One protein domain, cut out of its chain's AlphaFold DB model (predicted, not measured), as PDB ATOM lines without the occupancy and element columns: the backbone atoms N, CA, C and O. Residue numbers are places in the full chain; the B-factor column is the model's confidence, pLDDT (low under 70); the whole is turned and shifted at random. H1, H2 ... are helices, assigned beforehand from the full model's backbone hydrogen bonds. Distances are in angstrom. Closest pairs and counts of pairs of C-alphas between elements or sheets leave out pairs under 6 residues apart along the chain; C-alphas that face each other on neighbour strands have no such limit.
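What this domain is: This is residues 376 to 432 of the 601 residues of an uncharacterized protein of Onchocerca volvulus (UniProt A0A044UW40). What does the model look like? It is a long helical arm, H2, with a small head at its first end, made of the shorter helix H1 and a looping stretch, residues 376 to 390; H1 and H2 meet near their ends as an L. Residues 408 to 432, part of H2, stick out free of the head. What is it built of? The printed part has 57 residues with two named helices, H1 then H2, and no named strand, and its class is all helix. How large is it? It is extended, with a radius of gyration of the C-alphas of 17.6 A and spans of 54 by 19 by 15 A, and the arm makes its length.

Where its parts are: Where is the longest helix? H2 covers residues 403 to 432 and is 42.6 A long from first to last C-alpha, from C-alpha 403 at (319.445, 186.611, 214.091) to C-alpha 432 at (299.888, 210.160, 184.496). Where is the other helix? H1 covers residues 391 to 401, 15.3 A from first to last C-alpha, and begins with C-alpha 391 at (332.414, 182.520, 204.847).

How they stand to each other: How does H1 stand to H2? They are close but not clearly touching, with the closest C-alphas, those of Ala 399 and Thr 406, 7.2 A apart. Their lines are about perpendicular, at 83 degrees. What do the backbones show? In H1 and H2 every O i to N i+4 pair is within hydrogen-bond range. Does the first stretch pair with itself? Residues 377 to 378 pair with residues 387 to 388, antiparallel.

The domain as a whole: How far does it reach? The two C-alphas farthest apart, those of Thr 389 and Ile 432, are 54.2 A apart. Is it unbroken? The printed part has no cut, and the link from H1 to H2 is tight, with 1 residue between them. Where is confidence low? The mean pLDDT of the printed part is 81.7, and residues 430 to 432 are under 70.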
ATOM      1  N   ARG A 376     339.912 183.713 208.335       74.06
ATOM      2  CA  ARG A 376     339.875 185.013 207.622       74.06
ATOM      3  C   ARG A 376     338.614 185.831 207.869       74.06
ATOM      4  O   ARG A 376     338.568 187.000 207.498       74.06
ATOM      5  N   TYR A 377     337.566 185.198 208.379       81.29
ATOM      6  CA  TYR A 377     336.239 185.792 208.448       81.29
ATOM      7  C   TYR A 377     335.900 186.101 209.902       81.29
ATOM      8  O   TYR A 377     335.476 185.207 210.628       81.29
ATOM      9  N   ARG A 378     336.103 187.351 210.319       81.75
ATOM     10  CA  ARG A 378     335.671 187.857 211.627       81.75
ATOM     11  C   ARG A 378     334.178 188.174 211.587       81.75
ATOM     12  O   ARG A 378     333.723 188.776 210.613       81.75
ATOM     13  N   CYS A 379     333.426 187.800 212.618       83.41
ATOM     14  CA  CYS A 379     332.106 188.380 212.837       83.41
ATOM     15  C   CYS A 379     332.276 189.835 213.293       83.41
ATOM     16  O   CYS A 379     333.018 190.126 214.222       83.41
ATOM     17  N   SER A 380     331.658 190.763 212.569       82.84
ATOM     18  CA  SER A 380     331.749 192.204 212.836       82.84
ATOM     19  C   SER A 380     330.581 192.727 213.674       82.84
ATOM     20  O   SER A 380     330.390 193.934 213.743       82.84
ATOM     21  N   ILE A 381     329.756 191.837 214.229       80.18
ATOM     22  CA  ILE A 381     328.581 192.202 215.026       80.18
ATOM     23  C   ILE A 381     329.018 192.350 216.490       80.18
ATOM     24  O   ILE A 381     329.793 191.521 216.967       80.18
ATOM     25  N   ASN A 382     328.542 193.413 217.150       71.31
ATOM     26  CA  ASN A 382     328.869 193.884 218.508       71.31
ATOM     27  C   ASN A 382     329.431 192.802 219.449       71.31
ATOM     28  O   ASN A 382     328.734 191.849 219.795       71.31
ATOM     29  N   ASN A 383     330.696 192.966 219.851       72.93
ATOM     30  CA  ASN A 383     331.477 192.106 220.758       72.93
ATOM     31  C   ASN A 383     331.608 190.622 220.377       72.93
ATOM     32  O   ASN A 383     332.288 189.858 221.061       72.93
ATOM     33  N   CYS A 384     331.054 190.187 219.248       80.29
ATOM     34  CA  CYS A 384     331.251 188.836 218.763       80.29
ATOM     35  C   CYS A 384     332.519 188.762 217.914       80.29
ATOM     36  O   CYS A 384     332.484 188.630 216.696       80.29
ATOM     37  N   HIS A 385     333.691 188.813 218.541       80.38
ATOM     38  CA  HIS A 385     334.979 188.719 217.842       80.38
ATOM     39  C   HIS A 385     335.305 187.302 217.315       80.38
ATOM     40  O   HIS A 385     336.463 186.979 217.041       80.38
ATOM     41  N   ARG A 386     334.293 186.440 217.120       84.97
ATOM     42  CA  ARG A 386     334.460 185.065 216.630       84.97
ATOM     43  C   ARG A 386     334.985 185.054 215.192       84.97
ATOM     44  O   ARG A 386     334.500 185.760 214.306       84.97
ATOM     45  N   MET A 387     335.980 184.204 214.961       83.39
ATOM     46  CA  MET A 387     336.694 184.072 213.691       83.39
ATOM     47  C   MET A 387     336.373 182.727 213.029       83.39
ATOM     48  O   MET A 387     336.407 181.678 213.672       83.39
ATOM     49  N   PHE A 388     336.125 182.739 211.719       82.08
ATOM     50  CA  PHE A 388     335.740 181.567 210.934       82.08
ATOM     51  C   PHE A 388     336.705 181.314 209.774       82.08
ATOM     52  O   PHE A 388     337.215 182.230 209.122       82.08
ATOM     53  N   THR A 389     336.920 180.034 209.477       79.25
ATOM     54  CA  THR A 389     337.769 179.574 208.368       79.25
ATOM     55  C   THR A 389     337.108 179.805 207.011       79.25
ATOM     56  O   THR A 389     337.765 180.200 206.051       79.25
ATOM     57  N   ARG A 390     335.782 179.632 206.928       78.11
ATOM     58  CA  ARG A 390     334.991 179.800 205.700       78.11
ATOM     59  C   ARG A 390     333.851 180.789 205.904       78.11
ATOM     60  O   ARG A 390     333.181 180.762 206.935       78.11
ATOM     61  N   ARG A 391     333.536 181.561 204.856       83.78
ATOM     62  CA  ARG A 391     332.414 182.520 204.847       83.78
ATOM     63  C   ARG A 391     331.075 181.876 205.214       83.78
ATOM     64  O   ARG A 391     330.269 182.502 205.884       83.78
ATOM     65  N   ARG A 392     330.843 180.622 204.803       83.38
ATOM     66  CA  ARG A 392     329.616 179.885 205.145       83.38
ATOM     67  C   ARG A 392     329.441 179.730 206.659       83.38
ATOM     68  O   ARG A 392     328.336 179.929 207.140       83.38
ATOM     69  N   TYR A 393     330.506 179.411 207.397       87.13
ATOM     70  CA  TYR A 393     330.433 179.259 208.853       87.13
ATOM     71  C   TYR A 393     330.173 180.594 209.551       87.13
ATOM     72  O   TYR A 393     329.373 180.626 210.475       87.13
ATOM     73  N   LEU A 394     330.755 181.694 209.052       86.07
ATOM     74  CA  LEU A 394     330.417 183.039 209.527       86.07
ATOM     75  C   LEU A 394     328.926 183.346 209.326       86.07
ATOM     76  O   LEU A 394     328.268 183.773 210.263       86.07
ATOM     77  N   ILE A 395     328.385 183.096 208.129       83.72
ATOM     78  CA  ILE A 395     326.965 183.354 207.840       83.72
ATOM     79  C   ILE A 395     326.061 182.502 208.737       83.72
ATOM     80  O   ILE A 395     325.105 183.022 209.298       83.72
ATOM     81  N   MET A 396     326.367 181.209 208.911       86.17
ATOM     82  CA  MET A 396     325.591 180.337 209.804       86.17
ATOM     83  C   MET A 396     325.661 180.799 211.260       86.17
ATOM     84  O   MET A 396     324.656 180.760 211.960       86.17
ATOM     85  N   HIS A 397     326.821 181.275 211.708       87.87
ATOM     86  CA  HIS A 397     326.970 181.866 213.029       87.87
ATOM     87  C   HIS A 397     326.136 183.145 213.186       87.87
ATOM     88  O   HIS A 397     325.399 183.255 214.159       87.87
ATOM     89  N   GLN A 398     326.193 184.072 212.226       86.20
ATOM     90  CA  GLN A 398     325.390 185.299 212.251       86.20
ATOM     91  C   GLN A 398     323.887 184.994 212.240       86.20
ATOM     92  O   GLN A 398     323.135 185.622 212.971       86.20
ATOM     93  N   ALA A 399     323.459 183.989 211.477       83.91
ATOM     94  CA  ALA A 399     322.063 183.564 211.433       83.91
ATOM     95  C   ALA A 399     321.591 182.877 212.728       83.91
ATOM     96  O   ALA A 399     320.406 182.938 213.041       83.91
ATOM     97  N   LYS A 400     322.492 182.207 213.460       85.65
ATOM     98  CA  LYS A 400     322.162 181.503 214.706       85.65
ATOM     99  C   LYS A 400     322.222 182.420 215.930       85.65
ATOM    100  O   LYS A 400     321.312 182.402 216.741       85.65
ATOM    101  N   GLU A 401     323.293 183.195 216.055       84.09
ATOM    102  CA  GLU A 401     323.636 183.940 217.277       84.09
ATOM    103  C   GLU A 401     323.306 185.437 217.160       84.09
ATOM    104  O   GLU A 401     323.197 186.125 218.166       84.09
ATOM    105  N   HIS A 402     323.149 185.957 215.939       86.46
ATOM    106  CA  HIS A 402     322.853 187.371 215.673       86.46
ATOM    107  C   HIS A 402     321.620 187.537 214.782       86.46
ATOM    108  O   HIS A 402     321.548 188.453 213.957       86.46
ATOM    109  N   LYS A 403     320.653 186.625 214.918       83.51
ATOM    110  CA  LYS A 403     319.445 186.611 214.091       83.51
ATOM    111  C   LYS A 403     318.695 187.939 214.176       83.51
ATOM    112  O   LYS A 403     318.328 188.477 213.141       83.51
ATOM    113  N   ASP A 404     318.554 188.504 215.370       84.51
ATOM    114  CA  ASP A 404     317.787 189.737 215.568       84.51
ATOM    115  C   ASP A 404     318.480 190.948 214.941       84.51
ATOM    116  O   ASP A 404     317.856 191.692 214.191       84.51
ATOM    117  N   VAL A 405     319.798 191.089 215.135       85.13
ATOM    118  CA  VAL A 405     320.591 192.171 214.518       85.13
ATOM    119  C   VAL A 405     320.588 192.052 212.994       85.13
ATOM    120  O   VAL A 405     320.423 193.039 212.277       85.13
ATOM    121  N   THR A 406     320.753 190.833 212.471       80.89
ATOM    122  CA  THR A 406     320.708 190.601 211.022       80.89
ATOM    123  C   THR A 406     319.313 190.843 210.452       80.89
ATOM    124  O   THR A 406     319.198 191.429 209.377       80.89
ATOM    125  N   GLN A 407     318.253 190.474 211.174       85.72
ATOM    126  CA  GLN A 407     316.874 190.743 210.779       85.72
ATOM    127  C   GLN A 407     316.558 192.238 210.820       85.72
ATOM    128  O   GLN A 407     315.947 192.741 209.885       85.72
ATOM    129  N   GLN A 408     317.011 192.965 211.841       86.83
ATOM    130  CA  GLN A 408     316.840 194.414 211.939       86.83
ATOM    131  C   GLN A 408     317.515 195.131 210.764       86.83
ATOM    132  O   GLN A 408     316.893 195.976 210.125       86.83
ATOM    133  N   ALA A 409     318.746 194.744 210.419       81.45
ATOM    134  CA  ALA A 409     319.436 195.273 209.246       81.45
ATOM    135  C   ALA A 409     318.692 194.940 207.940       81.45
ATOM    136  O   ALA A 409     318.538 195.807 207.080       81.45
ATOM    137  N   ASN A 410     318.184 193.710 207.797       83.79
ATOM    138  CA  ASN A 410     317.387 193.318 206.633       83.79
ATOM    139  C   ASN A 410     316.078 194.116 206.537       83.79
ATOM    140  O   ASN A 410     315.728 194.572 205.451       83.79
ATOM    141  N   ASN A 411     315.390 194.336 207.659       89.65
ATOM    142  CA  ASN A 411     314.163 195.129 207.723       89.65
ATOM    143  C   ASN A 411     314.434 196.600 207.372       89.65
ATOM    144  O   ASN A 411     313.665 197.196 206.624       89.65
ATOM    145  N   ALA A 412     315.547 197.172 207.843       88.01
ATOM    146  CA  ALA A 412     315.957 198.533 207.496       88.01
ATOM    147  C   ALA A 412     316.252 198.673 205.992       88.01
ATOM    148  O   ALA A 412     315.765 199.601 205.349       88.01
ATOM    149  N   ILE A 413     316.983 197.718 205.402       85.47
ATOM    150  CA  ILE A 413     317.232 197.684 203.952       85.47
ATOM    151  C   ILE A 413     315.912 197.556 203.182       85.47
ATOM    152  O   ILE A 413     315.717 198.249 202.185       85.47
ATOM    153  N   GLN A 414     314.997 196.702 203.645       89.20
ATOM    154  CA  GLN A 414     313.697 196.505 203.010       89.20
ATOM    155  C   GLN A 414     312.837 197.776 203.068       89.20
ATOM    156  O   GLN A 414     312.276 198.165 202.048       89.20
ATOM    157  N   SER A 415     312.817 198.476 204.205       90.75
ATOM    158  CA  SER A 415     312.130 199.765 204.356       90.75
ATOM    159  C   SER A 415     312.664 200.823 203.383       90.75
ATOM    160  O   SER A 415     311.876 201.481 202.705       90.75
ATOM    161  N   VAL A 416     313.990 200.930 203.223       88.23
ATOM    162  CA  VAL A 416     314.598 201.830 202.225       88.23
ATOM    163  C   VAL A 416     314.197 201.428 200.801       88.23
ATOM    164  O   VAL A 416     313.864 202.289 199.987       88.23
ATOM    165  N   LEU A 417     314.188 200.129 200.485       88.25
ATOM    166  CA  LEU A 417     313.760 199.645 199.168       88.25
ATOM    167  C   LEU A 417     312.284 199.943 198.886       88.25
ATOM    168  O   LEU A 417     311.950 200.278 197.752       88.25
ATOM    169  N   ASP A 418     311.407 199.827 199.880       89.28
ATOM    170  CA  ASP A 418     309.978 200.090 199.711       89.28
ATOM    171  C   ASP A 418     309.687 201.590 199.596       89.28
ATOM    172  O   ASP A 418     308.898 201.982 198.738       89.28
ATOM    173  N   MET A 419     310.427 202.437 200.317       84.72
ATOM    174  CA  MET A 419     310.387 203.893 200.148       84.72
ATOM    175  C   MET A 419     310.827 204.324 198.736       84.72
ATOM    176  O   MET A 419     310.207 205.188 198.123       84.72
ATOM    177  N   VAL A 420     311.868 203.693 198.173       85.35
ATOM    178  CA  VAL A 420     312.313 203.946 196.786       85.35
ATOM    179  C   VAL A 420     311.288 203.453 195.759       85.35
ATOM    180  O   VAL A 420     311.126 204.062 194.703       85.35
ATOM    181  N   LYS A 421     310.582 202.349 196.031       87.15
ATOM    182  CA  LYS A 421     309.490 201.895 195.157       87.15
ATOM    183  C   LYS A 421     308.306 202.857 195.201       87.15
ATOM    184  O   LYS A 421     307.773 203.152 194.142       87.15
ATOM    185  N   GLN A 422     307.912 203.332 196.382       86.18
ATOM    186  CA  GLN A 422     306.803 204.278 196.537       86.18
ATOM    187  C   GLN A 422     307.077 205.589 195.801       86.18
ATOM    188  O   GLN A 422     306.249 205.988 194.992       86.18
ATOM    189  N   ASP A 423     308.268 206.160 195.974       81.08
ATOM    190  CA  ASP A 423     308.735 207.348 195.245       81.08
ATOM    191  C   ASP A 423     308.676 207.142 193.716       81.08
ATOM    192  O   ASP A 423     308.202 207.982 192.948       81.08
ATOM    193  N   ARG A 424     309.045 205.942 193.249       79.33
ATOM    194  CA  ARG A 424     308.918 205.581 191.833       79.33
ATOM    195  C   ARG A 424     307.466 205.431 191.356       79.33
ATOM    196  O   ARG A 424     307.183 205.705 190.193       79.33
ATOM    197  N   GLU A 425     306.552 204.939 192.185       82.09
ATOM    198  CA  GLU A 425     305.128 204.837 191.821       82.09
ATOM    199  C   GLU A 425     304.400 206.186 191.947       82.09
ATOM    200  O   GLU A 425     303.461 206.450 191.203       82.09
ATOM    201  N   GLU A 426     304.836 207.065 192.845       78.37
ATOM    202  CA  GLU A 426     304.354 208.442 192.972       78.37
ATOM    203  C   GLU A 426     304.787 209.298 191.783       78.37
ATOM    204  O   GLU A 426     303.939 209.907 191.140       78.37
ATOM    205  N   THR A 427     306.058 209.227 191.382       72.38
ATOM    206  CA  THR A 427     306.527 209.875 190.144       72.38
ATOM    207  C   THR A 427     305.763 209.386 188.912       72.38
ATOM    208  O   THR A 427     305.371 210.200 188.083       72.38
ATOM    209  N   LYS A 428     305.453 208.084 188.800       74.53
ATOM    210  CA  LYS A 428     304.576 207.580 187.725       74.53
ATOM    211  C   LYS A 428     303.149 208.130 187.806       74.53
ATOM    212  O   LYS A 428     302.604 208.485 186.769       74.53
ATOM    213  N   ARG A 429     302.534 208.185 188.996       72.51
ATOM    214  CA  ARG A 429     301.175 208.734 189.171       72.51
ATOM    215  C   ARG A 429     301.113 210.221 188.820       72.51
ATOM    216  O   ARG A 429     300.196 210.616 188.112       72.51
ATOM    217  N   ASN A 430     302.119 210.997 189.221       61.95
ATOM    218  CA  ASN A 430     302.208 212.426 188.913       61.95
ATOM    219  C   ASN A 430     302.397 212.670 187.408       61.95
ATOM    220  O   ASN A 430     301.781 213.572 186.859       61.95
ATOM    221  N   ILE A 431     303.165 211.818 186.713       60.54
ATOM    222  CA  ILE A 431     303.286 211.872 185.244       60.54
ATOM    223  C   ILE A 431     301.951 211.528 184.551       60.54
ATOM    224  O   ILE A 431     301.598 212.166 183.561       60.54
ATOM    225  N   ILE A 432     301.197 210.544 185.060       49.51
ATOM    226  CA  ILE A 432     299.888 210.160 184.496       49.51
ATOM    227  C   ILE A 432     298.860 211.289 184.673       49.51
ATOM    228  O   ILE A 432     298.125 211.579 183.735       49.51
TER     229      ILE A 432